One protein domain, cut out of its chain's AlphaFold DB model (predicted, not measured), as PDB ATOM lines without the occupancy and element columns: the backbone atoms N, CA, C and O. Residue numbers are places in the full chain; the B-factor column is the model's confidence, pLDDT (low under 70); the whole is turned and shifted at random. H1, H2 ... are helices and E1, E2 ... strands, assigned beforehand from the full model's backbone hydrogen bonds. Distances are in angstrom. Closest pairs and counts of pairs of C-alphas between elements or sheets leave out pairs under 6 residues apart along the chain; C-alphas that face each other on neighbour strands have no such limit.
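Overview. This is residues 18 to 202 of the 371 residues of the protein "Tyrosine-protein kinase" of Trema orientale (UniProt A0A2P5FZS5). The chain winds in stacked turns as a short solenoid: E1, E2, E4 and E6 lie side by side as one wall, the short helices H6, H7 and H8 follow one another along the opposite side, and E3 and E5 pair on a third side. H4 covers the E1 end of the stack, with H2 and H3 beyond it and H1 loosely at its outside, while H9 and H10 lie at the E6 end. The printed part has 185 residues with ten named helices and six named strands, in the order H1, H2, H3, H4, E1, H5, H6, E2, E3, H7, E4, E5, H8, E6, H9, H10. The sheets, in order E1, E2, E4, E6 and E3, E5, are parallel throughout; the class is mixed, helices and strands, with under half of the residues, 90 of 185, in named elements. The whole is compact, with a radius of gyration of the C-alphas of 17.2 A and spans of 54 by 39 by 31 A.

Arrangement. Start at H1, residues 19 to 30, which is close but not clearly touching H4, residues 61 to 77; their closest C-alphas, those of Leu 28 and Lys 66, are 6.7 A apart. Their tilt of 37 degrees is only just steep, and they run opposite ways. H2, residues 37 to 47, is about perpendicular to H4 at 77 degrees, close but not clearly touching, with the C-alphas of Asn 38 and Leu 61 closest at 7.0 A. H3, residues 52 to 55, is close but not clearly touching H2, the closest C-alphas being those of Cys 45 and Cys 54, 5.6 A apart. With residues 71 to 77 H4 only grazes the four-stranded sheet, and its closest C-alphas to edge strand E1, residues 89 to 91, are those of Cys 75 and Val 90, 6.6 A apart. E1, H5 at residues 99 to 103, H6 at 106 to 110 and E2 at 118 to 120 form a strand-helix-strand unit, two parallel neighbour strands with helices between them along the chain; its crossover is right-handed. H6 touches H4, closest at the C-alphas of Ser 67 and Phe 108, 4.5 A. H6 also touches H7, residues 132 to 136, closest at the C-alphas of Trp 109 and Val 134, 5.6 A. H7 and H8, residues 156 to 159, only just touch, with 3 pairs of C-alphas within 8 A, the closest being Val 135 and Phe 159 at 6.5 A. Look for these atoms within hydrogen-bond range: N 120 and O 90 at 2.8 A for E1 and E2; N 144 and O 119 at 2.9 A for E2 and E4, residues 142 to 144; N 169 and O 143 at 2.9 A for E4 and edge strand E6, residues 167 to 169. E3, residues 127 to 129, and E5, residues 149 to 152, are parallel at 27 degrees, with N 151 and O 128 at 2.8 A. H10, residues 191 to 194, only grazes the sheet; its closest C-alphas to E6 are those of Asn 169 and Ser 193, 4.4 A apart. H9, residues 184 to 187, is close but not clearly touching H8, with the C-alphas of Phe 159 and Phe 185 closest at 7.9 A. Every O i to N i+4 pair is within hydrogen-bond range in H2, H4, H5 and H6, against 5 of 8 in H1 and 0 of 1 in H7, where 2 of 2 O i to N i+3 pairs are; H3, H8, H9 and H10 are too short for an O i to N i+4 pair.

Along the chain. Find C-alpha 19 at (-58.026, 23.594, 15.211), where H1 begins its 17.1 A. H2 is 15.2 A long, and H4, the longest helix, runs 24.2 A from C-alpha 61 at (-38.178, 32.726, 33.169). E5, the longest strand, measures 10.2 A. H10 ends at C-alpha 194, at (-36.168, 42.607, -4.019).

Size, cuts and confidence. The two C-alphas farthest apart are those of Pro 35 and Asp 202, 54.8 A. The printed part has no cut; its long links are H4 to E1, 11 residues, and E6 to H9, 14 residues. The mean pLDDT of the printed part is 87.8, with residues 18 to 26, 181 and 201 to 202 under 70.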
ATOM      1  N   ILE A  18     -58.795  24.927  11.228       41.03
ATOM      2  CA  ILE A  18     -58.493  25.999  12.215       41.03
ATOM      3  C   ILE A  18     -58.107  25.454  13.609       41.03
ATOM      4  O   ILE A  18     -57.673  26.199  14.479       41.03
ATOM      5  N   THR A  19     -58.173  24.144  13.849       38.25
ATOM      6  CA  THR A  19     -58.026  23.594  15.211       38.25
ATOM      7  C   THR A  19     -56.596  23.241  15.635       38.25
ATOM      8  O   THR A  19     -56.368  23.060  16.826       38.25
ATOM      9  N   LEU A  20     -55.619  23.182  14.721       41.97
ATOM     10  CA  LEU A  20     -54.235  22.815  15.076       41.97
ATOM     11  C   LEU A  20     -53.402  23.982  15.643       41.97
ATOM     12  O   LEU A  20     -52.465  23.755  16.403       41.97
ATOM     13  N   SER A  21     -53.713  25.228  15.267       50.03
ATOM     14  CA  SER A  21     -52.960  26.411  15.713       50.03
ATOM     15  C   SER A  21     -53.301  26.810  17.148       50.03
ATOM     16  O   SER A  21     -52.416  27.212  17.902       50.03
ATOM     17  N   ALA A  22     -54.568  26.662  17.542       50.53
ATOM     18  CA  ALA A  22     -55.021  26.970  18.892       50.53
ATOM     19  C   ALA A  22     -54.407  26.016  19.928       50.53
ATOM     20  O   ALA A  22     -53.929  26.490  20.954       50.53
ATOM     21  N   SER A  23     -54.318  24.710  19.637       60.06
ATOM     22  CA  SER A  23     -53.854  23.721  20.619       60.06
ATOM     23  C   SER A  23     -52.397  23.918  21.032       60.06
ATOM     24  O   SER A  23     -52.114  23.913  22.217       60.06
ATOM     25  N   VAL A  24     -51.466  24.182  20.105       64.44
ATOM     26  CA  VAL A  24     -50.040  24.357  20.458       64.44
ATOM     27  C   VAL A  24     -49.806  25.631  21.278       64.44
ATOM     28  O   VAL A  24     -49.026  25.620  22.229       64.44
ATOM     29  N   ILE A  25     -50.481  26.732  20.929       65.12
ATOM     30  CA  ILE A  25     -50.400  27.994  21.685       65.12
ATOM     31  C   ILE A  25     -51.013  27.819  23.079       65.12
ATOM     32  O   ILE A  25     -50.481  28.332  24.063       65.12
ATOM     33  N   GLU A  26     -52.145  27.127  23.164       64.88
ATOM     34  CA  GLU A  26     -52.872  26.888  24.408       64.88
ATOM     35  C   GLU A  26     -52.129  25.903  25.320       64.88
ATOM     36  O   GLU A  26     -51.993  26.162  26.516       64.88
ATOM     37  N   ASP A  27     -51.513  24.866  24.752       70.94
ATOM     38  CA  ASP A  27     -50.606  23.956  25.451       70.94
ATOM     39  C   ASP A  27     -49.380  24.712  25.984       70.94
ATOM     40  O   ASP A  27     -49.034  24.573  27.156       70.94
ATOM     41  N   LEU A  28     -48.765  25.590  25.177       76.88
ATOM     42  CA  LEU A  28     -47.650  26.443  25.613       76.88
ATOM     43  C   LEU A  28     -48.040  27.381  26.760       76.88
ATOM     44  O   LEU A  28     -47.225  27.611  27.649       76.88
ATOM     45  N   LYS A  29     -49.263  27.923  26.771       72.31
ATOM     46  CA  LYS A  29     -49.743  28.799  27.855       72.31
ATOM     47  C   LYS A  29     -49.885  28.077  29.194       72.31
ATOM     48  O   LYS A  29     -49.737  28.725  30.225       72.31
ATOM     49  N   ASN A  30     -50.163  26.776  29.174       80.75
ATOM     50  CA  ASN A  30     -50.387  25.969  30.374       80.75
ATOM     51  C   ASN A  30     -49.100  25.336  30.932       80.75
ATOM     52  O   ASN A  30     -49.110  24.773  32.029       80.75
ATOM     53  N   LEU A  31     -47.995  25.414  30.190       84.19
ATOM     54  CA  LEU A  31     -46.698  24.905  30.615       84.19
ATOM     55  C   LEU A  31     -46.009  25.901  31.550       84.19
ATOM     56  O   LEU A  31     -45.867  27.075  31.225       84.19
ATOM     57  N   ASN A  32     -45.537  25.399  32.692       87.00
ATOM     58  CA  ASN A  32     -44.741  26.160  33.649       87.00
ATOM     59  C   ASN A  32     -43.298  25.637  33.670       87.00
ATOM     60  O   ASN A  32     -43.099  24.426  33.506       87.00
ATOM     61  N   PRO A  33     -42.301  26.509  33.909       89.31
ATOM     62  CA  PRO A  33     -40.921  26.079  34.066       89.31
ATOM     63  C   PRO A  33     -40.781  25.057  35.208       89.31
ATOM     64  O   PRO A  33     -41.429  25.214  36.249       89.31
ATOM     65  N   PRO A  34     -39.927  24.030  35.062       91.25
ATOM     66  CA  PRO A  34     -39.635  23.118  36.161       91.25
ATOM     67  C   PRO A  34     -38.930  23.859  37.319       91.25
ATOM     68  O   PRO A  34     -38.306  24.903  37.106       91.25
ATOM     69  N   PRO A  35     -39.019  23.353  38.563       89.06
ATOM     70  CA  PRO A  35     -38.545  24.069  39.755       89.06
ATOM     71  C   PRO A  35     -37.034  24.370  39.753       89.06
ATOM     72  O   PRO A  35     -36.596  25.336  40.375       89.06
ATOM     73  N   ASP A  36     -36.237  23.584  39.033       91.44
ATOM     74  CA  ASP A  36     -34.788  23.720  38.849       91.44
ATOM     75  C   ASP A  36     -34.394  24.547  37.605       91.44
ATOM     76  O   ASP A  36     -33.203  24.747  37.324       91.44
ATOM     77  N   PHE A  37     -35.372  25.082  36.864       92.56
ATOM     78  CA  PHE A  37     -35.116  25.854  35.648       92.56
ATOM     79  C   PHE A  37     -34.310  27.122  35.931       92.56
ATOM     80  O   PHE A  37     -33.353  27.416  35.220       92.56
ATOM     81  N   ASN A  38     -34.630  27.838  37.013       91.62
ATOM     82  CA  ASN A  38     -33.905  29.052  37.387       91.62
ATOM     83  C   ASN A  38     -32.412  28.768  37.640       91.62
ATOM     84  O   ASN A  38     -31.547  29.441  37.084       91.62
ATOM     85  N   SER A  39     -32.094  27.717  38.406       91.81
ATOM     86  CA  SER A  39     -30.704  27.288  38.623       91.81
ATOM     87  C   SER A  39     -30.009  26.881  37.324       91.81
ATOM     88  O   SER A  39     -28.828  27.184  37.146       91.81
ATOM     89  N   THR A  40     -30.736  26.249  36.399       92.19
ATOM     90  CA  THR A  40     -30.213  25.872  35.078       92.19
ATOM     91  C   THR A  40     -29.857  27.108  34.254       92.19
ATOM     92  O   THR A  40     -28.746  27.204  33.739       92.19
ATOM     93  N   ILE A  41     -30.757  28.094  34.180       91.62
ATOM     94  CA  ILE A  41     -30.530  29.343  33.448       91.62
ATOM     95  C   ILE A  41     -29.359  30.134  34.040       91.62
ATOM     96  O   ILE A  41     -28.480  30.561  33.294       91.62
ATOM     97  N   ILE A  42     -29.283  30.258  35.368       90.62
ATOM     98  CA  ILE A  42     -28.157  30.917  36.048       90.62
ATOM     99  C   ILE A  42     -26.834  30.206  35.720       90.62
ATOM    100  O   ILE A  42     -25.853  30.859  35.363       90.62
ATOM    101  N   THR A  43     -26.810  28.871  35.768       93.38
ATOM    102  CA  THR A  43     -25.619  28.073  35.425       93.38
ATOM    103  C   THR A  43     -25.212  28.266  33.963       93.38
ATOM    104  O   THR A  43     -24.034  28.475  33.670       93.38
ATOM    105  N   ASN A  44     -26.176  28.274  33.040       90.62
ATOM    106  CA  ASN A  44     -25.926  28.536  31.623       90.62
ATOM    107  C   ASN A  44     -25.350  29.937  31.399       90.62
ATOM    108  O   ASN A  44     -24.401  30.082  30.635       90.62
ATOM    109  N   CYS A  45     -25.861  30.951  32.100       91.56
ATOM    110  CA  CYS A  45     -25.332  32.310  32.027       91.56
ATOM    111  C   CYS A  45     -23.909  32.430  32.578       91.56
ATOM    112  O   CYS A  45     -23.106  33.177  32.022       91.56
ATOM    113  N   HIS A  46     -23.564  31.672  33.623       93.06
ATOM    114  CA  HIS A  46     -22.185  31.592  34.106       93.06
ATOM    115  C   HIS A  46     -21.249  30.929  33.088       93.06
ATOM    116  O   HIS A  46     -20.139  31.415  32.875       93.06
ATOM    117  N   ASN A  47     -21.696  29.851  32.440       92.69
ATOM    118  CA  ASN A  47     -20.894  29.117  31.459       92.69
ATOM    119  C   ASN A  47     -20.788  29.840  30.107       92.69
ATOM    120  O   ASN A  47     -19.800  29.693  29.391       92.69
ATOM    121  N   SER A  48     -21.817  30.583  29.714       89.44
ATOM    122  CA  SER A  48     -21.912  31.261  28.419       89.44
ATOM    123  C   SER A  48     -22.644  32.599  28.566       89.44
ATOM    124  O   SER A  48     -23.828  32.705  28.239       89.44
ATOM    125  N   PRO A  49     -21.937  33.658  29.004       89.44
ATOM    126  CA  PRO A  49     -22.535  34.974  29.251       89.44
ATOM    127  C   PRO A  49     -23.136  35.647  28.010       89.44
ATOM    128  O   PRO A  49     -23.901  36.599  28.131       89.44
ATOM    129  N   SER A  50     -22.787  35.178  26.808       88.00
ATOM    130  CA  SER A  50     -23.288  35.715  25.541       88.00
ATOM    131  C   SER A  50     -24.744  35.347  25.252       88.00
ATOM    132  O   SER A  50     -25.359  35.968  24.385       88.00
ATOM    133  N   LEU A  51     -25.300  34.337  25.932       89.12
ATOM    134  CA  LEU A  51     -26.683  33.906  25.734       89.12
ATOM    135  C   LEU A  51     -27.642  35.081  25.956       89.12
ATOM    136  O   LEU A  51     -27.581  35.779  26.965       89.12
ATOM    137  N   ARG A  52     -28.554  35.296  25.002       88.44
ATOM    138  CA  ARG A  52     -29.398  36.503  24.957       88.44
ATOM    139  C   ARG A  52     -30.178  36.741  26.239       88.44
ATOM    140  O   ARG A  52     -30.214  37.867  26.730       88.44
ATOM    141  N   TYR A  53     -30.769  35.689  26.798       89.25
ATOM    142  CA  TYR A  53     -31.575  35.797  28.009       89.25
ATOM    143  C   TYR A  53     -30.775  36.218  29.251       89.25
ATOM    144  O   TYR A  53     -31.366  36.762  30.177       89.25
ATOM    145  N   CYS A  54     -29.445  36.067  29.255       89.19
ATOM    146  CA  CYS A  54     -28.588  36.491  30.368       89.19
ATOM    147  C   CYS A  54     -28.461  38.013  30.489       89.19
ATOM    148  O   CYS A  54     -28.074  38.518  31.540       89.19
ATOM    149  N   SER A  55     -28.796  38.751  29.425       81.50
ATOM    150  CA  SER A  55     -28.815  40.218  29.420       81.50
ATOM    151  C   SER A  55     -30.167  40.828  29.823       81.50
ATOM    152  O   SER A  55     -30.261  42.045  29.974       81.50
ATOM    153  N   SER A  56     -31.214  40.014  30.021       79.12
ATOM    154  CA  SER A  56     -32.548  40.500  30.397       79.12
ATOM    155  C   SER A  56     -32.651  40.738  31.903       79.12
ATOM    156  O   SER A  56     -32.464  39.814  32.691       79.12
ATOM    157  N   SER A  57     -33.011  41.958  32.313       76.88
ATOM    158  CA  SER A  57     -33.288  42.300  33.713       76.88
ATOM    159  C   SER A  57     -34.612  43.077  33.835       76.88
ATOM    160  O   SER A  57     -34.671  44.211  33.356       76.88
ATOM    161  N   PRO A  58     -35.658  42.528  34.488       78.81
ATOM    162  CA  PRO A  58     -35.710  41.203  35.107       78.81
ATOM    163  C   PRO A  58     -35.714  40.070  34.067       78.81
ATOM    164  O   PRO A  58     -36.091  40.249  32.908       78.81
ATOM    165  N   MET A  59     -35.253  38.896  34.488       82.81
ATOM    166  CA  MET A  59     -35.201  37.705  33.647       82.81
ATOM    167  C   MET A  59     -36.580  37.039  33.629       82.81
ATOM    168  O   MET A  59     -37.040  36.539  34.656       82.81
ATOM    169  N   ASP A  60     -37.249  37.056  32.475       90.38
ATOM    170  CA  ASP A  60     -38.568  36.441  32.308       90.38
ATOM    171  C   ASP A  60     -38.424  34.930  32.085       90.38
ATOM    172  O   ASP A  60     -38.297  34.447  30.959       90.38
ATOM    173  N   LEU A  61     -38.375  34.178  33.188       90.56
ATOM    174  CA  LEU A  61     -38.178  32.726  33.169       90.56
ATOM    175  C   LEU A  61     -39.263  31.982  32.378       90.56
ATOM    176  O   LEU A  61     -38.965  30.934  31.805       90.56
ATOM    177  N   ASP A  62     -40.487  32.506  32.332       89.94
ATOM    178  CA  ASP A  62     -41.598  31.890  31.607       89.94
ATOM    179  C   ASP A  62     -41.417  32.038  30.090       89.94
ATOM    180  O   ASP A  62     -41.456  31.046  29.357       89.94
ATOM    181  N   GLU A  63     -41.111  33.247  29.609       90.38
ATOM    182  CA  GLU A  63     -40.812  33.459  28.189       90.38
ATOM    183  C   GLU A  63     -39.554  32.701  27.741       90.38
ATOM    184  O   GLU A  63     -39.525  32.151  26.637       90.38
ATOM    185  N   ILE A  64     -38.514  32.650  28.583       91.00
ATOM    186  CA  ILE A  64     -37.286  31.901  28.284       91.00
ATOM    187  C   ILE A  64     -37.610  30.413  28.152       91.00
ATOM    188  O   ILE A  64     -37.202  29.779  27.178       91.00
ATOM    189  N   PHE A  65     -38.388  29.857  29.081       91.06
ATOM    190  CA  PHE A  65     -38.815  28.464  29.024       91.06
ATOM    191  C   PHE A  65     -39.613  28.165  27.749       91.06
ATOM    192  O   PHE A  65     -39.253  27.261  26.990       91.06
ATOM    193  N   LYS A  66     -40.622  28.982  27.434       90.00
ATOM    194  CA  LYS A  66     -41.411  28.849  26.199       90.00
ATOM    195  C   LYS A  66     -40.541  28.968  24.948       90.00
ATOM    196  O   LYS A  66     -40.706  28.182  24.014       90.00
ATOM    197  N   SER A  67     -39.568  29.881  24.942       90.12
ATOM    198  CA  SER A  67     -38.603  30.031  23.848       90.12
ATOM    199  C   SER A  67     -37.772  28.762  23.637       90.12
ATOM    200  O   SER A  67     -37.630  28.315  22.499       90.12
ATOM    201  N   THR A  68     -37.301  28.110  24.710       88.44
ATOM    202  CA  THR A  68     -36.550  26.843  24.585       88.44
ATOM    203  C   THR A  68     -37.390  25.712  23.987       88.44
ATOM    204  O   THR A  68     -36.894  24.958  23.145       88.44
ATOM    205  N   ILE A  69     -38.676  25.628  24.346       88.56
ATOM    206  CA  ILE A  69     -39.609  24.642  23.780       88.56
ATOM    207  C   ILE A  69     -39.816  24.908  22.286       88.56
ATOM    208  O   ILE A  69     -39.677  23.993  21.469       88.56
ATOM    209  N   VAL A  70     -40.104  26.162  21.920       89.25
ATOM    210  CA  VAL A  70     -40.297  26.560  20.520       89.25
ATOM    211  C   VAL A  70     -39.026  26.324  19.704       89.25
ATOM    212  O   VAL A  70     -39.115  25.782  18.605       89.25
ATOM    213  N   GLY A  71     -37.845  26.635  20.242       89.50
ATOM    214  CA  GLY A  71     -36.565  26.386  19.579       89.50
ATOM    215  C   GLY A  71     -36.313  24.904  19.300       89.50
ATOM    216  O   GLY A  71     -36.011  24.536  18.165       89.50
ATOM    217  N   SER A  72     -36.515  24.037  20.297       87.31
ATOM    218  CA  SER A  72     -36.399  22.579  20.127       87.31
ATOM    219  C   SER A  72     -37.362  22.054  19.057       87.31
ATOM    220  O   SER A  72     -36.990  21.266  18.181       87.31
ATOM    221  N   HIS A  73     -38.596  22.559  19.070       87.56
ATOM    222  CA  HIS A  73     -39.599  22.193  18.086       87.56
ATOM    223  C   HIS A  73     -39.229  22.658  16.670       87.56
ATOM    224  O   HIS A  73     -39.260  21.860  15.737       87.56
ATOM    225  N   LEU A  74     -38.827  23.921  16.503       90.31
ATOM    226  CA  LEU A  74     -38.388  24.469  15.218       90.31
ATOM    227  C   LEU A  74     -37.185  23.712  14.656       90.31
ATOM    228  O   LEU A  74     -37.110  23.499  13.445       90.31
ATOM    229  N   CYS A  75     -36.273  23.262  15.515       90.06
ATOM    230  CA  CYS A  75     -35.143  22.446  15.093       90.06
ATOM    231  C   CYS A  75     -35.590  21.114  14.491       90.06
ATOM    232  O   CYS A  75     -35.152  20.733  13.398       90.06
ATOM    233  N   LYS A  76     -36.526  20.441  15.167       88.38
ATOM    234  CA  LYS A  76     -37.124  19.200  14.677       88.38
ATOM    235  C   LYS A  76     -37.885  19.420  13.372       88.38
ATOM    236  O   LYS A  76     -37.696  18.664  12.419       88.38
ATOM    237  N   GLU A  77     -38.702  20.469  13.300       89.81
ATOM    238  CA  GLU A  77     -39.453  20.812  12.092       89.81
ATOM    239  C   GLU A  77     -38.522  21.117  10.919       89.81
ATOM    240  O   GLU A  77     -38.775  20.657   9.806       89.81
ATOM    241  N   SER A  78     -37.385  21.762  11.174       90.62
ATOM    242  CA  SER A  78     -36.342  22.031  10.174       90.62
ATOM    243  C   SER A  78     -35.608  20.773   9.689       90.62
ATOM    244  O   SER A  78     -34.720  20.872   8.844       90.62
ATOM    245  N   LYS A  79     -35.968  19.580  10.194       89.62
ATOM    246  CA  LYS A  79     -35.327  18.286   9.895       89.62
ATOM    247  C   LYS A  79     -33.819  18.301  10.152       89.62
ATOM    248  O   LYS A  79     -33.057  17.639   9.448       89.62
ATOM    249  N   ASN A  80     -33.386  19.064  11.150       86.62
ATOM    250  CA  ASN A  80     -31.985  19.114  11.522       86.62
ATOM    251  C   ASN A  80     -31.600  17.813  12.259       86.62
ATOM    252  O   ASN A  80     -32.259  17.459  13.239       86.62
ATOM    253  N   PRO A  81     -30.557  17.089  11.810       81.81
ATOM    254  CA  PRO A  81     -30.149  15.832  12.435       81.81
ATOM    255  C   PRO A  81     -29.598  16.000  13.859       81.81
ATOM    256  O   PRO A  81     -29.693  15.061  14.643       81.81
ATOM    257  N   ASN A  82     -29.062  17.176  14.210       84.31
ATOM    258  CA  ASN A  82     -28.277  17.378  15.432       84.31
ATOM    259  C   ASN A  82     -28.873  18.444  16.365       84.31
ATOM    260  O   ASN A  82     -28.149  19.282  16.888       84.31
ATOM    261  N   CYS A  83     -30.181  18.393  16.639       83.44
ATOM    262  CA  CYS A  83     -30.861  19.394  17.478       83.44
ATOM    263  C   CYS A  83     -30.354  19.537  18.918       83.44
ATOM    264  O   CYS A  83     -30.666  20.527  19.570       83.44
ATOM    265  N   VAL A  84     -29.606  18.555  19.421       76.69
ATOM    266  CA  VAL A  84     -29.004  18.604  20.761       76.69
ATOM    267  C   VAL A  84     -27.687  19.383  20.755       76.69
ATOM    268  O   VAL A  84     -27.377  20.063  21.726       76.69
ATOM    269  N   GLU A  85     -26.917  19.292  19.668       77.19
ATOM    270  CA  GLU A  85     -25.575  19.878  19.578       77.19
ATOM    271  C   GLU A  85     -25.562  21.213  18.827       77.19
ATOM    272  O   GLU A  85     -24.752  22.084  19.135       77.19
ATOM    273  N   SER A  86     -26.425  21.380  17.817       82.44
ATOM    274  CA  SER A  86     -26.432  22.571  16.974       82.44
ATOM    275  C   SER A  86     -27.763  22.768  16.250       82.44
ATOM    276  O   SER A  86     -28.251  21.879  15.548       82.44
ATOM    277  N   PHE A  87     -28.303  23.982  16.324       87.25
ATOM    278  CA  PHE A  87     -29.466  24.426  15.567       87.25
ATOM    279  C   PHE A  87     -29.137  25.615  14.644       87.25
ATOM    280  O   PHE A  87     -29.659  26.713  14.818       87.25
ATOM    281  N   PRO A  88     -28.304  25.432  13.599       91.56
ATOM    282  CA  PRO A  88     -27.782  26.559  12.839       91.56
ATOM    283  C   PRO A  88     -28.746  27.127  11.803       91.56
ATOM    284  O   PRO A  88     -28.524  28.222  11.281       91.56
ATOM    285  N   LYS A  89     -29.807  26.389  11.467       93.44
ATOM    286  CA  LYS A  89     -30.738  26.761  10.408       93.44
ATOM    287  C   LYS A  89     -32.175  26.427  10.781       93.44
ATOM    288  O   LYS A  89     -32.488  25.260  11.001       93.44
ATOM    289  N   VAL A  90     -33.038  27.438  10.740       94.25
ATOM    290  CA  VAL A  90     -34.495  27.287  10.691       94.25
ATOM    291  C   VAL A  90     -34.891  27.132   9.221       94.25
ATOM    292  O   VAL A  90     -34.709  28.059   8.437       94.25
ATOM    293  N   ASP A  91     -35.399  25.966   8.829       94.69
ATOM    294  CA  ASP A  91     -35.816  25.666   7.452       94.69
ATOM    295  C   ASP A  91     -37.269  25.185   7.424       94.69
ATOM    296  O   ASP A  91     -37.568  23.999   7.588       94.69
ATOM    297  N   LEU A  92     -38.187  26.129   7.217       94.19
ATOM    298  CA  LEU A  92     -39.617  25.856   7.077       94.19
ATOM    299  C   LEU A  92     -40.109  26.166   5.665       94.19
ATOM    300  O   LEU A  92     -41.284  26.487   5.493       94.19
ATOM    301  N   ARG A  93     -39.242  26.080   4.653       95.25
ATOM    302  CA  ARG A  93     -39.641  26.325   3.264       95.25
ATOM    303  C   ARG A  93     -40.794  25.406   2.846       95.25
ATOM    304  O   ARG A  93     -40.772  24.209   3.149       95.25
ATOM    305  N   SER A  94     -41.750  25.921   2.075       94.56
ATOM    306  CA  SER A  94     -42.846  25.111   1.500       94.56
ATOM    307  C   SER A  94     -43.763  24.413   2.530       94.56
ATOM    308  O   SER A  94     -44.207  23.284   2.318       94.56
ATOM    309  N   ARG A  95     -44.045  25.081   3.655       89.88
ATOM    310  CA  ARG A  95     -44.934  24.717   4.776       89.88
ATOM    311  C   ARG A  95     -45.911  25.851   5.186       89.88
ATOM    312  O   ARG A  95     -45.801  26.398   6.291       89.88
ATOM    313  N   PRO A  96     -46.936  26.155   4.372       77.88
ATOM    314  CA  PRO A  96     -47.772  27.352   4.533       77.88
ATOM    315  C   PRO A  96     -48.624  27.437   5.814       77.88
ATOM    316  O   PRO A  96     -48.904  28.530   6.284       77.88
ATOM    317  N   MET A  97     -49.010  26.317   6.437       83.44
ATOM    318  CA  MET A  97     -49.842  26.340   7.662       83.44
ATOM    319  C   MET A  97     -49.037  26.362   8.968       83.44
ATOM    320  O   MET A  97     -49.571  26.673  10.029       83.44
ATOM    321  N   ILE A  98     -47.757  26.001   8.899       84.06
ATOM    322  CA  ILE A  98     -46.877  25.837  10.060       84.06
ATOM    323  C   ILE A  98     -46.149  27.155  10.312       84.06
ATOM    324  O   ILE A  98     -46.175  27.672  11.423       84.06
ATOM    325  N   ALA A  99     -45.555  27.750   9.278       84.00
ATOM    326  CA  ALA A  99     -44.737  28.950   9.420       84.00
ATOM    327  C   ALA A  99     -45.457  30.162  10.069       84.00
ATOM    328  O   ALA A  99     -44.859  30.749  10.977       84.00
ATOM    329  N   PRO A 100     -46.720  30.516   9.726       84.62
ATOM    330  CA  PRO A 100     -47.428  31.619  10.387       84.62
ATOM    331  C   PRO A 100     -47.560  31.436  11.903       84.62
ATOM    332  O   PRO A 100     -47.439  32.398  12.661       84.62
ATOM    333  N   LEU A 101     -47.767  30.191  12.352       83.88
ATOM    334  CA  LEU A 101     -47.906  29.859  13.768       83.88
ATOM    335  C   LEU A 101     -46.627  30.201  14.540       83.88
ATOM    336  O   LEU A 101     -46.696  30.886  15.556       83.88
ATOM    337  N   TYR A 102     -45.455  29.796  14.039       84.25
ATOM    338  CA  TYR A 102     -44.186  30.064  14.732       84.25
ATOM    339  C   TYR A 102     -43.743  31.518  14.640       84.25
ATOM    340  O   TYR A 102     -43.146  32.034  15.581       84.25
ATOM    341  N   LEU A 103     -44.062  32.201  13.537       87.12
ATOM    342  CA  LEU A 103     -43.797  33.633  13.408       87.12
ATOM    343  C   LEU A 103     -44.525  34.453  14.481       87.12
ATOM    344  O   LEU A 103     -43.998  35.478  14.902       87.12
ATOM    345  N   SER A 104     -45.675  33.979  14.973       86.69
ATOM    346  CA  SER A 104     -46.434  34.649  16.037       86.69
ATOM    347  C   SER A 104     -45.782  34.585  17.430       86.69
ATOM    348  O   SER A 104     -46.160  35.346  18.321       86.69
ATOM    349  N   PHE A 105     -44.779  33.723  17.636       88.25
ATOM    350  CA  PHE A 105     -44.084  33.571  18.917       88.25
ATOM    351  C   PHE A 105     -42.976  34.618  19.100       88.25
ATOM    352  O   PHE A 105     -41.789  34.309  19.004       88.25
ATOM    353  N   SER A 106     -43.348  35.863  19.409       88.31
ATOM    354  CA  SER A 106     -42.402  36.978  19.622       88.31
ATOM    355  C   SER A 106     -41.290  36.664  20.639       88.31
ATOM    356  O   SER A 106     -40.123  36.985  20.408       88.31
ATOM    357  N   PHE A 107     -41.614  35.952  21.724       89.31
ATOM    358  CA  PHE A 107     -40.654  35.532  22.755       89.31
ATOM    359  C   PHE A 107     -39.523  34.639  22.214       89.31
ATOM    360  O   PHE A 107     -38.406  34.675  22.736       89.31
ATOM    361  N   PHE A 108     -39.779  33.850  21.163       92.06
ATOM    362  CA  PHE A 108     -38.747  33.017  20.550       92.06
ATOM    363  C   PHE A 108     -37.675  33.894  19.901       92.06
ATOM    364  O   PHE A 108     -36.489  33.735  20.181       92.06
ATOM    365  N   TRP A 109     -38.093  34.870  19.095       92.62
ATOM    366  CA  TRP A 109     -37.176  35.769  18.396       92.62
ATOM    367  C   TRP A 109     -36.407  36.685  19.356       92.62
ATOM    368  O   TRP A 109     -35.213  36.933  19.160       92.62
ATOM    369  N   LYS A 110     -37.045  37.098  20.457       91.12
ATOM    370  CA  LYS A 110     -36.414  37.869  21.539       91.12
ATOM    371  C   LYS A 110     -35.214  37.138  22.140       91.12
ATOM    372  O   LYS A 110     -34.140  37.724  22.298       91.12
ATOM    373  N   TYR A 111     -35.366  35.841  22.408       91.62
ATOM    374  CA  TYR A 111     -34.318  34.984  22.979       91.62
ATOM    375  C   TYR A 111     -33.685  34.033  21.953       91.62
ATOM    376  O   TYR A 111     -33.205  32.962  22.317       91.62
ATOM    377  N   CYS A 112     -33.654  34.439  20.683       91.69
ATOM    378  CA  CYS A 112     -33.208  33.628  19.554       91.69
ATOM    379  C   CYS A 112     -31.836  32.953  19.779       91.69
ATOM    380  O   CYS A 112     -30.842  33.660  19.982       91.69
ATOM    381  N   PRO A 113     -31.743  31.611  19.718       89.56
ATOM    382  CA  PRO A 113     -30.503  30.886  19.994       89.56
ATOM    383  C   PRO A 113     -29.323  31.363  19.134       89.56
ATOM    384  O   PRO A 113     -29.453  31.510  17.922       89.56
ATOM    385  N   LEU A 114     -28.168  31.632  19.760       89.38
ATOM    386  CA  LEU A 114     -26.993  32.219  19.088       89.38
ATOM    387  C   LEU A 114     -26.395  31.340  17.985       89.38
ATOM    388  O   LEU A 114     -25.651  31.835  17.142       89.38
ATOM    389  N   ASP A 115     -26.687  30.049  18.010       89.81
ATOM    390  CA  ASP A 115     -26.289  29.100  16.988       89.81
ATOM    391  C   ASP A 115     -27.110  29.247  15.704       89.81
ATOM    392  O   ASP A 115     -26.571  28.930  14.652       89.81
ATOM    393  N   VAL A 116     -28.338  29.785  15.739       92.88
ATOM    394  CA  VAL A 116     -29.167  30.022  14.542       92.88
ATOM    395  C   VAL A 116     -28.540  31.101  13.655       92.88
ATOM    396  O   VAL A 116     -28.574  32.290  13.972       92.88
ATOM    397  N   LEU A 117     -28.017  30.694  12.498       95.56
ATOM    398  CA  LEU A 117     -27.375  31.566  11.508       95.56
ATOM    399  C   LEU A 117     -28.237  31.804  10.266       95.56
ATOM    400  O   LEU A 117     -28.028  32.788   9.557       95.56
ATOM    401  N   SER A 118     -29.178  30.914   9.958       96.38
ATOM    402  CA  SER A 118     -29.995  31.006   8.748       96.38
ATOM    403  C   SER A 118     -31.464  30.740   9.044       96.38
ATOM    404  O   SER A 118     -31.800  29.794   9.750       96.38
ATOM    405  N   ILE A 119     -32.338  31.573   8.483       96.50
ATOM    406  CA  ILE A 119     -33.790  31.422   8.561       96.50
ATOM    407  C   ILE A 119     -34.339  31.416   7.139       96.50
ATOM    408  O   ILE A 119     -34.142  32.369   6.387       96.50
ATOM    409  N   ASP A 120     -35.032  30.342   6.781       97.06
ATOM    410  CA  ASP A 120     -35.689  30.176   5.492       97.06
ATOM    411  C   ASP A 120     -37.167  29.843   5.699       97.06
ATOM    412  O   ASP A 120     -37.528  28.762   6.174       97.06
ATOM    413  N   LEU A 121     -38.013  30.809   5.353       96.19
ATOM    414  CA  LEU A 121     -39.471  30.719   5.375       96.19
ATOM    415  C   LEU A 121     -40.043  30.951   3.971       96.19
ATOM    416  O   LEU A 121     -41.174  31.427   3.835       96.19
ATOM    417  N   SER A 122     -39.264  30.652   2.933       97.25
ATOM    418  CA  SER A 122     -39.679  30.864   1.552       97.25
ATOM    419  C   SER A 122     -40.811  29.925   1.125       97.25
ATOM    420  O   SER A 122     -40.934  28.795   1.611       97.25
ATOM    421  N   ASN A 123     -41.623  30.376   0.168       97.00
ATOM    422  CA  ASN A 123     -42.687  29.576  -0.445       97.00
ATOM    423  C   ASN A 123     -43.755  29.096   0.561       97.00
ATOM    424  O   ASN A 123     -44.094  27.916   0.593       97.00
ATOM    425  N   ASN A 124     -44.253  29.988   1.418       94.56
ATOM    426  CA  ASN A 124     -45.140  29.648   2.536       94.56
ATOM    427  C   ASN A 124     -46.492  30.365   2.513       94.56
ATOM    428  O   ASN A 124     -47.228  30.263   3.491       94.56
ATOM    429  N   SER A 125     -46.835  31.078   1.436       94.12
ATOM    430  CA  SER A 125     -48.079  31.862   1.360       94.12
ATOM    431  C   SER A 125     -48.302  32.738   2.606       94.12
ATOM    432  O   SER A 125     -49.430  32.906   3.057       94.12
ATOM    433  N   LEU A 126     -47.220  33.231   3.224       93.81
ATOM    434  CA  LEU A 126     -47.308  34.031   4.443       93.81
ATOM    435  C   LEU A 126     -47.965  35.368   4.119       93.81
ATOM    436  O   LEU A 126     -47.431  36.108   3.301       93.81
ATOM    437  N   GLU A 127     -49.069  35.683   4.785       93.19
ATOM    438  CA  GLU A 127     -49.793  36.947   4.637       93.19
ATOM    439  C   GLU A 127     -49.471  37.930   5.779       93.19
ATOM    440  O   GLU A 127     -48.928  37.559   6.822       93.19
ATOM    441  N   GLY A 128     -49.855  39.198   5.601       92.50
ATOM    442  CA  GLY A 128     -49.698  40.254   6.606       92.50
ATOM    443  C   GLY A 128     -48.381  41.025   6.489       92.50
ATOM    444  O   GLY A 128     -47.695  40.955   5.472       92.50
ATOM    445  N   SER A 129     -48.044  41.819   7.510       94.19
ATOM    446  CA  SER A 129     -46.834  42.652   7.495       94.19
ATOM    447  C   SER A 129     -45.549  41.850   7.672       94.19
ATOM    448  O   SER A 129     -45.568  40.753   8.224       94.19
ATOM    449  N   PHE A 130     -44.407  42.443   7.307       94.31
ATOM    450  CA  PHE A 130     -43.096  41.871   7.617       94.31
ATOM    451  C   PHE A 130     -43.000  41.471   9.112       94.31
ATOM    452  O   PHE A 130     -43.314  42.302   9.974       94.31
ATOM    453  N   PRO A 131     -42.534  40.251   9.447       93.00
ATOM    454  CA  PRO A 131     -42.434  39.789  10.830       93.00
ATOM    455  C   PRO A 131     -41.262  40.475  11.551       93.00
ATOM    456  O   PRO A 131     -40.135  39.981  11.567       93.00
ATOM    457  N   LYS A 132     -41.526  41.650  12.142       91.88
ATOM    458  CA  LYS A 132     -40.512  42.523  12.768       91.88
ATOM    459  C   LYS A 132     -39.708  41.823  13.863       91.88
ATOM    460  O   LYS A 132     -38.536  42.128  14.028       91.88
ATOM    461  N   ASP A 133     -40.294  40.871  14.580       92.25
ATOM    462  CA  ASP A 133     -39.580  40.166  15.645       92.25
ATOM    463  C   ASP A 133     -38.419  39.317  15.109       92.25
ATOM    464  O   ASP A 133     -37.396  39.218  15.774       92.25
ATOM    465  N   VAL A 134     -38.486  38.810  13.870       93.00
ATOM    466  CA  VAL A 134     -37.415  37.989  13.265       93.00
ATOM    467  C   VAL A 134     -36.070  38.725  13.231       93.00
ATOM    468  O   VAL A 134     -35.018  38.101  13.383       93.00
ATOM    469  N   VAL A 135     -36.074  40.058  13.100       92.12
ATOM    470  CA  VAL A 135     -34.833  40.852  13.088       92.12
ATOM    471  C   VAL A 135     -34.185  40.992  14.469       92.12
ATOM    472  O   VAL A 135     -33.049  41.456  14.568       92.12
ATOM    473  N   GLN A 136     -34.855  40.544  15.537       91.88
ATOM    474  CA  GLN A 136     -34.252  40.453  16.865       91.88
ATOM    475  C   GLN A 136     -33.139  39.403  16.899       91.88
ATOM    476  O   GLN A 136     -32.213  39.569  17.689       91.88
ATOM    477  N   CYS A 137     -33.136  38.398  16.013       93.31
ATOM    478  CA  CYS A 137     -32.017  37.468  15.824       93.31
ATOM    479  C   CYS A 137     -30.798  38.155  15.165       93.31
ATOM    480  O   CYS A 137     -30.418  37.843  14.043       93.31
ATOM    481  N   THR A 138     -30.151  39.098  15.851       93.00
ATOM    482  CA  THR A 138     -29.035  39.922  15.342       93.00
ATOM    483  C   THR A 138     -27.806  39.159  14.815       93.00
ATOM    484  O   THR A 138     -26.989  39.738  14.102       93.00
ATOM    485  N   GLN A 139     -27.660  37.873  15.141       93.19
ATOM    486  CA  GLN A 139     -26.554  37.009  14.717       93.19
ATOM    487  C   GLN A 139     -26.740  36.391  13.323       93.19
ATOM    488  O   GLN A 139     -25.777  35.838  12.787       93.19
ATOM    489  N   ILE A 140     -27.950  36.448  12.751       96.38
ATOM    490  CA  ILE A 140     -28.255  35.751  11.497       96.38
ATOM    491  C   ILE A 140     -27.403  36.273  10.339       96.38
ATOM    492  O   ILE A 140     -27.113  37.463  10.210       96.38
ATOM    493  N   GLN A 141     -27.037  35.343   9.470       97.25
ATOM    494  CA  GLN A 141     -26.265  35.564   8.257       97.25
ATOM    495  C   GLN A 141     -27.136  35.461   7.006       97.25
ATOM    496  O   GLN A 141     -26.818  36.093   5.997       97.25
ATOM    497  N   ALA A 142     -28.234  34.703   7.071       97.81
ATOM    498  CA  ALA A 142     -29.154  34.510   5.958       97.81
ATOM    499  C   ALA A 142     -30.624  34.576   6.398       97.81
ATOM    500  O   ALA A 142     -31.022  33.870   7.325       97.81
ATOM    501  N   LEU A 143     -31.425  35.375   5.692       97.50
ATOM    502  CA  LEU A 143     -32.874  35.472   5.850       97.50
ATOM    503  C   LEU A 143     -33.557  35.383   4.482       97.50
ATOM    504  O   LEU A 143     -33.394  36.276   3.649       97.50
ATOM    505  N   ASP A 144     -34.342  34.331   4.267       98.00
ATOM    506  CA  ASP A 144     -35.164  34.158   3.068       98.00
ATOM    507  C   ASP A 144     -36.654  34.138   3.435       98.00
ATOM    508  O   ASP A 144     -37.128  33.239   4.130       98.00
ATOM    509  N   LEU A 145     -37.381  35.158   2.976       97.00
ATOM    510  CA  LEU A 145     -38.838  35.291   3.076       97.00
ATOM    511  C   LEU A 145     -39.484  35.362   1.683       97.00
ATOM    512  O   LEU A 145     -40.615  35.837   1.550       97.00
ATOM    513  N   SER A 146     -38.772  34.956   0.632       97.81
ATOM    514  CA  SER A 146     -39.265  35.072  -0.739       97.81
ATOM    515  C   SER A 146     -40.444  34.149  -1.032       97.81
ATOM    516  O   SER A 146     -40.657  33.157  -0.334       97.81
ATOM    517  N   LEU A 147     -41.195  34.452  -2.094       97.25
ATOM    518  CA  LEU A 147     -42.349  33.651  -2.525       97.25
ATOM    519  C   LEU A 147     -43.404  33.549  -1.411       97.25
ATOM    520  O   LEU A 147     -43.784  32.463  -0.975       97.25
ATOM    521  N   ASN A 148     -43.837  34.700  -0.917       97.19
ATOM    522  CA  ASN A 148     -44.884  34.817   0.088       97.19
ATOM    523  C   ASN A 148     -45.854  35.939  -0.304       97.19
ATOM    524  O   ASN A 148     -45.678  36.611  -1.315       97.19
ATOM    525  N   GLU A 149     -46.886  36.133   0.506       96.00
ATOM    526  CA  GLU A 149     -47.937  37.133   0.305       96.00
ATOM    527  C   GLU A 149     -47.767  38.311   1.291       96.00
ATOM    528  O   GLU A 149     -48.733  38.981   1.675       96.00
ATOM    529  N   LEU A 150     -46.533  38.559   1.763       95.88
ATOM    530  CA  LEU A 150     -46.266  39.583   2.772       95.88
ATOM    531  C   LEU A 150     -46.484  40.965   2.164       95.88
ATOM    532  O   LEU A 150     -45.995  41.259   1.078       95.88
ATOM    533  N   SER A 151     -47.184  41.834   2.876       95.94
ATOM    534  CA  SER A 151     -47.587  43.155   2.400       95.94
ATOM    535  C   SER A 151     -47.388  44.241   3.456       95.94
ATOM    536  O   SER A 151     -46.790  44.012   4.504       95.94
ATOM    537  N   GLY A 152     -47.824  45.470   3.179       94.38
ATOM    538  CA  GLY A 152     -47.707  46.583   4.123       94.38
ATOM    539  C   GLY A 152     -46.305  47.195   4.191       94.38
ATOM    540  O   GLY A 152     -45.486  47.036   3.286       94.38
ATOM    541  N   GLU A 153     -46.046  47.964   5.248       93.31
ATOM    542  CA  GLU A 153     -44.800  48.724   5.397       93.31
ATOM    543  C   GLU A 153     -43.607  47.832   5.763       93.31
ATOM    544  O   GLU A 153     -43.673  46.998   6.671       93.31
ATOM    545  N   PHE A 154     -42.479  48.055   5.085       93.06
ATOM    546  CA  PHE A 154     -41.228  47.351   5.351       93.06
ATOM    547  C   PHE A 154     -40.383  48.095   6.408       93.06
ATOM    548  O   PHE A 154     -40.096  49.282   6.235       93.06
ATOM    549  N   PRO A 155     -39.958  47.438   7.506       92.75
ATOM    550  CA  PRO A 155     -39.333  48.089   8.661       92.75
ATOM    551  C   PRO A 155     -37.835  48.353   8.449       92.75
ATOM    552  O   PRO A 155     -36.989  47.754   9.110       92.75
ATOM    553  N   ILE A 156     -37.501  49.265   7.535       89.94
ATOM    554  CA  ILE A 156     -36.120  49.610   7.145       89.94
ATOM    555  C   ILE A 156     -35.217  49.874   8.367       89.94
ATOM    556  O   ILE A 156     -34.105  49.354   8.438       89.94
ATOM    557  N   GLU A 157     -35.703  50.634   9.350       88.38
ATOM    558  CA  GLU A 157     -34.923  51.056  10.525       88.38
ATOM    559  C   GLU A 157     -34.514  49.887  11.439       88.38
ATOM    560  O   GLU A 157     -33.430  49.900  12.033       88.38
ATOM    561  N   SER A 158     -35.343  48.840  11.511       89.81
ATOM    562  CA  SER A 158     -35.131  47.689  12.400       89.81
ATOM    563  C   SER A 158     -34.003  46.762  11.936       89.81
ATOM    564  O   SER A 158     -33.568  45.909  12.705       89.81
ATOM    565  N   PHE A 159     -33.491  46.931  10.713       91.69
ATOM    566  CA  PHE A 159     -32.394  46.119  10.177       91.69
ATOM    567  C   PHE A 159     -30.997  46.592  10.601       91.69
ATOM    568  O   PHE A 159     -30.034  45.843  10.445       91.69
ATOM    569  N   SER A 160     -30.874  47.790  11.179       87.44
ATOM    570  CA  SER A 160     -29.590  48.369  11.614       87.44
ATOM    571  C   SER A 160     -28.714  47.435  12.478       87.44
ATOM    572  O   SER A 160     -27.500  47.432  12.286       87.44
ATOM    573  N   PRO A 161     -29.263  46.606  13.393       90.31
ATOM    574  CA  PRO A 161     -28.461  45.690  14.212       90.31
ATOM    575  C   PRO A 161     -27.911  44.456  13.471       90.31
ATOM    576  O   PRO A 161     -27.034  43.771  13.998       90.31
ATOM    577  N   LEU A 162     -28.413  44.137  12.272       93.19
ATOM    578  CA  LEU A 162     -28.115  42.900  11.533       93.19
ATOM    579  C   LEU A 162     -26.816  42.997  10.720       93.19
ATOM    580  O   LEU A 162     -26.782  42.781   9.504       93.19
ATOM    581  N   ASN A 163     -25.714  43.322  11.392       90.25
ATOM    582  CA  ASN A 163     -24.421  43.554  10.742       90.25
ATOM    583  C   ASN A 163     -23.900  42.319   9.987       90.25
ATOM    584  O   ASN A 163     -23.337  42.463   8.902       90.25
ATOM    585  N   ASN A 164     -24.176  41.117  10.502       93.81
ATOM    586  CA  ASN A 164     -23.707  39.849   9.936       93.81
ATOM    587  C   ASN A 164     -24.580  39.306   8.794       93.81
ATOM    588  O   ASN A 164     -24.208  38.311   8.173       93.81
ATOM    589  N   LEU A 165     -25.717  39.942   8.493       96.19
ATOM    590  CA  LEU A 165     -26.627  39.486   7.445       96.19
ATOM    591  C   LEU A 165     -25.993  39.691   6.060       96.19
ATOM    592  O   LEU A 165     -25.807  40.816   5.604       96.19
ATOM    593  N   THR A 166     -25.675  38.596   5.378       95.38
ATOM    594  CA  THR A 166     -25.055  38.598   4.041       95.38
ATOM    595  C   THR A 166     -26.035  38.191   2.948       95.38
ATOM    596  O   THR A 166     -25.921  38.650   1.813       95.38
ATOM    597  N   VAL A 167     -27.033  37.380   3.299       96.62
ATOM    598  CA  VAL A 167     -28.090  36.928   2.397       96.62
ATOM    599  C   VAL A 167     -29.426  37.435   2.919       96.62
ATOM    600  O   VAL A 167     -29.853  37.081   4.011       96.62
ATOM    601  N   LEU A 168     -30.095  38.255   2.121       96.00
ATOM    602  CA  LEU A 168     -31.474  38.669   2.340       96.00
ATOM    603  C   LEU A 168     -32.228  38.387   1.050       96.00
ATOM    604  O   LEU A 168     -31.740  38.778  -0.003       96.00
ATOM    605  N   ASN A 169     -33.385  37.742   1.122       97.12
ATOM    606  CA  ASN A 169     -34.253  37.542  -0.030       97.12
ATOM    607  C   ASN A 169     -35.707  37.810   0.363       97.12
ATOM    608  O   ASN A 169     -36.280  37.127   1.206       97.12
ATOM    609  N   LEU A 170     -36.280  38.842  -0.246       96.12
ATOM    610  CA  LEU A 170     -37.648  39.317  -0.050       96.12
ATOM    611  C   LEU A 170     -38.442  39.283  -1.362       96.12
ATOM    612  O   LEU A 170     -39.552  39.808  -1.415       96.12
ATOM    613  N   SER A 171     -37.872  38.708  -2.425       96.12
ATOM    614  CA  SER A 171     -38.473  38.689  -3.758       96.12
ATOM    615  C   SER A 171     -39.834  37.996  -3.758       96.12
ATOM    616  O   SER A 171     -40.077  37.106  -2.947       96.12
ATOM    617  N   TYR A 172     -40.711  38.394  -4.678       96.31
ATOM    618  CA  TYR A 172     -42.070  37.860  -4.795       96.31
ATOM    619  C   TYR A 172     -42.849  37.992  -3.477       96.31
ATOM    620  O   TYR A 172     -43.121  37.004  -2.801       96.31
ATOM    621  N   ASN A 173     -43.129  39.247  -3.125       96.62
ATOM    622  CA  ASN A 173     -43.965  39.692  -2.008       96.62
ATOM    623  C   ASN A 173     -44.698  40.984  -2.437       96.62
ATOM    624  O   ASN A 173     -44.493  41.506  -3.531       96.62
ATOM    625  N   HIS A 174     -45.528  41.546  -1.571       95.69
ATOM    626  CA  HIS A 174     -46.429  42.661  -1.867       95.69
ATOM    627  C   HIS A 174     -46.239  43.862  -0.923       95.69
ATOM    628  O   HIS A 174     -47.213  44.515  -0.538       95.69
ATOM    629  N   PHE A 175     -44.999  44.164  -0.519       94.94
ATOM    630  CA  PHE A 175     -44.712  45.310   0.351       94.94
ATOM    631  C   PHE A 175     -45.072  46.639  -0.323       94.94
ATOM    632  O   PHE A 175     -45.043  46.774  -1.547       94.94
ATOM    633  N   LEU A 176     -45.387  47.647   0.491       91.44
ATOM    634  CA  LEU A 176     -45.597  49.008   0.010       91.44
ATOM    635  C   LEU A 176     -44.300  49.584  -0.564       91.44
ATOM    636  O   LEU A 176     -43.202  49.321  -0.058       91.44
ATOM    637  N   GLU A 177     -44.450  50.403  -1.605       83.69
ATOM    638  CA  GLU A 177     -43.325  51.050  -2.268       83.69
ATOM    639  C   GLU A 177     -42.495  51.858  -1.269       83.69
ATOM    640  O   GLU A 177     -42.940  52.855  -0.702       83.69
ATOM    641  N   SER A 178     -41.256  51.418  -1.061       81.50
ATOM    642  CA  SER A 178     -40.283  52.107  -0.223       81.50
ATOM    643  C   SER A 178     -38.905  52.062  -0.870       81.50
ATOM    644  O   SER A 178     -38.502  51.082  -1.509       81.50
ATOM    645  N   LYS A 179     -38.170  53.166  -0.726       80.12
ATOM    646  CA  LYS A 179     -36.829  53.320  -1.291       80.12
ATOM    647  C   LYS A 179     -35.792  52.710  -0.358       80.12
ATOM    648  O   LYS A 179     -35.021  53.412   0.291       80.12
ATOM    649  N   VAL A 180     -35.728  51.383  -0.335       82.25
ATOM    650  CA  VAL A 180     -34.668  50.652   0.383       82.25
ATOM    651  C   VAL A 180     -33.262  51.063  -0.084       82.25
ATOM    652  O   VAL A 180     -32.311  51.017   0.696       82.25
ATOM    653  N   SER A 181     -33.147  51.562  -1.321       69.44
ATOM    654  CA  SER A 181     -31.924  52.098  -1.925       69.44
ATOM    655  C   SER A 181     -31.295  53.291  -1.200       69.44
ATOM    656  O   SER A 181     -30.122  53.576  -1.434       69.44
ATOM    657  N   GLU A 182     -32.045  54.025  -0.374       71.81
ATOM    658  CA  GLU A 182     -31.505  55.186   0.351       71.81
ATOM    659  C   GLU A 182     -30.603  54.771   1.521       71.81
ATOM    660  O   GLU A 182     -29.717  55.528   1.914       71.81
ATOM    661  N   THR A 183     -30.747  53.545   2.030       81.56
ATOM    662  CA  THR A 183     -29.892  53.043   3.110       81.56
ATOM    663  C   THR A 183     -28.666  52.310   2.569       81.56
ATOM    664  O   THR A 183     -28.771  51.436   1.707       81.56
ATOM    665  N   GLU A 184     -27.486  52.609   3.119       85.06
ATOM    666  CA  GLU A 184     -26.251  51.873   2.796       85.06
ATOM    667  C   GLU A 184     -26.359  50.380   3.140       85.06
ATOM    668  O   GLU A 184     -25.777  49.534   2.461       85.06
ATOM    669  N   PHE A 185     -27.170  50.040   4.146       88.69
ATOM    670  CA  PHE A 185     -27.397  48.663   4.566       88.69
ATOM    671  C   PHE A 185     -27.970  47.790   3.444       88.69
ATOM    672  O   PHE A 185     -27.456  46.700   3.212       88.69
ATOM    673  N   PHE A 186     -29.011  48.241   2.729       89.94
ATOM    674  CA  PHE A 186     -29.650  47.409   1.701       89.94
ATOM    675  C   PHE A 186     -28.888  47.386   0.368       89.94
ATOM    676  O   PHE A 186     -29.059  46.448  -0.410       89.94
ATOM    677  N   LYS A 187     -27.985  48.348   0.124       87.25
ATOM    678  CA  LYS A 187     -27.139  48.383  -1.085       87.25
ATOM    679  C   LYS A 187     -26.185  47.194  -1.203       87.25
ATOM    680  O   LYS A 187     -25.751  46.879  -2.307       87.25
ATOM    681  N   ARG A 188     -25.858  46.528  -0.088       88.56
ATOM    682  CA  ARG A 188     -24.966  45.354  -0.086       88.56
ATOM    683  C   ARG A 188     -25.617  44.084  -0.641       88.56
ATOM    684  O   ARG A 188     -24.900  43.140  -0.959       88.56
ATOM    685  N   PHE A 189     -26.947  44.043  -0.755       90.56
ATOM    686  CA  PHE A 189     -27.670  42.872  -1.251       90.56
ATOM    687  C   PHE A 189     -27.904  42.943  -2.762       90.56
ATOM    688  O   PHE A 189     -28.018  44.014  -3.359       90.56
ATOM    689  N   ASN A 190     -28.007  41.774  -3.395       89.44
ATOM    690  CA  ASN A 190     -28.275  41.678  -4.828       89.44
ATOM    691  C   ASN A 190     -29.677  42.247  -5.147       89.44
ATOM    692  O   ASN A 190     -30.626  41.846  -4.474       89.44
ATOM    693  N   PRO A 191     -29.855  43.098  -6.180       88.12
ATOM    694  CA  PRO A 191     -31.170  43.596  -6.592       88.12
ATOM    695  C   PRO A 191     -32.227  42.510  -6.838       88.12
ATOM    696  O   PRO A 191     -33.411  42.761  -6.632       88.12
ATOM    697  N   SER A 192     -31.822  41.295  -7.237       90.75
ATOM    698  CA  SER A 192     -32.746  40.160  -7.403       90.75
ATOM    699  C   SER A 192     -33.495  39.803  -6.117       90.75
ATOM    700  O   SER A 192     -34.606  39.294  -6.181       90.75
ATOM    701  N   SER A 193     -32.909  40.109  -4.961       93.00
ATOM    702  CA  SER A 193     -33.476  39.875  -3.631       93.00
ATOM    703  C   SER A 193     -34.739  40.685  -3.352       93.00
ATOM    704  O   SER A 193     -35.449  40.386  -2.403       93.00
ATOM    705  N   PHE A 194     -35.013  41.714  -4.153       92.50
ATOM    706  CA  PHE A 194     -36.168  42.607  -4.019       92.50
ATOM    707  C   PHE A 194     -37.082  42.537  -5.255       92.50
ATOM    708  O   PHE A 194     -37.981  43.351  -5.448       92.50
ATOM    709  N   LEU A 195     -36.835  41.574  -6.146       91.31
ATOM    710  CA  LEU A 195     -37.570  41.444  -7.395       91.31
ATOM    711  C   LEU A 195     -39.049  41.142  -7.115       91.31
ATOM    712  O   LEU A 195     -39.350  40.195  -6.397       91.31
ATOM    713  N   HIS A 196     -39.965  41.918  -7.700       89.88
ATOM    714  CA  HIS A 196     -41.413  41.785  -7.473       89.88
ATOM    715  C   HIS A 196     -41.800  41.758  -5.984       89.88
ATOM    716  O   HIS A 196     -42.720  41.039  -5.623       89.88
ATOM    717  N   SER A 197     -41.085  42.481  -5.114       91.06
ATOM    718  CA  SER A 197     -41.439  42.574  -3.690       91.06
ATOM    719  C   SER A 197     -42.186  43.859  -3.326       91.06
ATOM    720  O   SER A 197     -42.563  44.027  -2.172       91.06
ATOM    721  N   GLY A 198     -42.311  44.804  -4.267       86.81
ATOM    722  CA  GLY A 198     -42.736  46.188  -4.013       86.81
ATOM    723  C   GLY A 198     -41.628  47.095  -3.455       86.81
ATOM    724  O   GLY A 198     -41.776  48.312  -3.425       86.81
ATOM    725  N   LEU A 199     -40.471  46.537  -3.088       88.44
ATOM    726  CA  LEU A 199     -39.298  47.303  -2.662       88.44
ATOM    727  C   LEU A 199     -38.475  47.657  -3.900       88.44
ATOM    728  O   LEU A 199     -38.115  46.773  -4.674       88.44
ATOM    729  N   LEU A 200     -38.184  48.941  -4.106       76.00
ATOM    730  CA  LEU A 200     -37.497  49.411  -5.311       76.00
ATOM    731  C   LEU A 200     -35.978  49.485  -5.055       76.00
ATOM    732  O   LEU A 200     -35.526  50.416  -4.377       76.00
ATOM    733  N   PRO A 201     -35.156  48.538  -5.562       66.94
ATOM    734  CA  PRO A 201     -33.704  48.700  -5.578       66.94
ATOM    735  C   PRO A 201     -33.311  49.808  -6.569       66.94
ATOM    736  O   PRO A 201     -34.015  50.043  -7.549       66.94
ATOM    737  N   ASP A 202     -32.188  50.500  -6.331       64.25
ATOM    738  CA  ASP A 202     -31.769  51.671  -7.122       64.25
ATOM    739  C   ASP A 202     -31.790  51.379  -8.639       64.25
ATOM    740  O   ASP A 202     -30.977  50.623  -9.185       64.25
TER     741      ASP A 202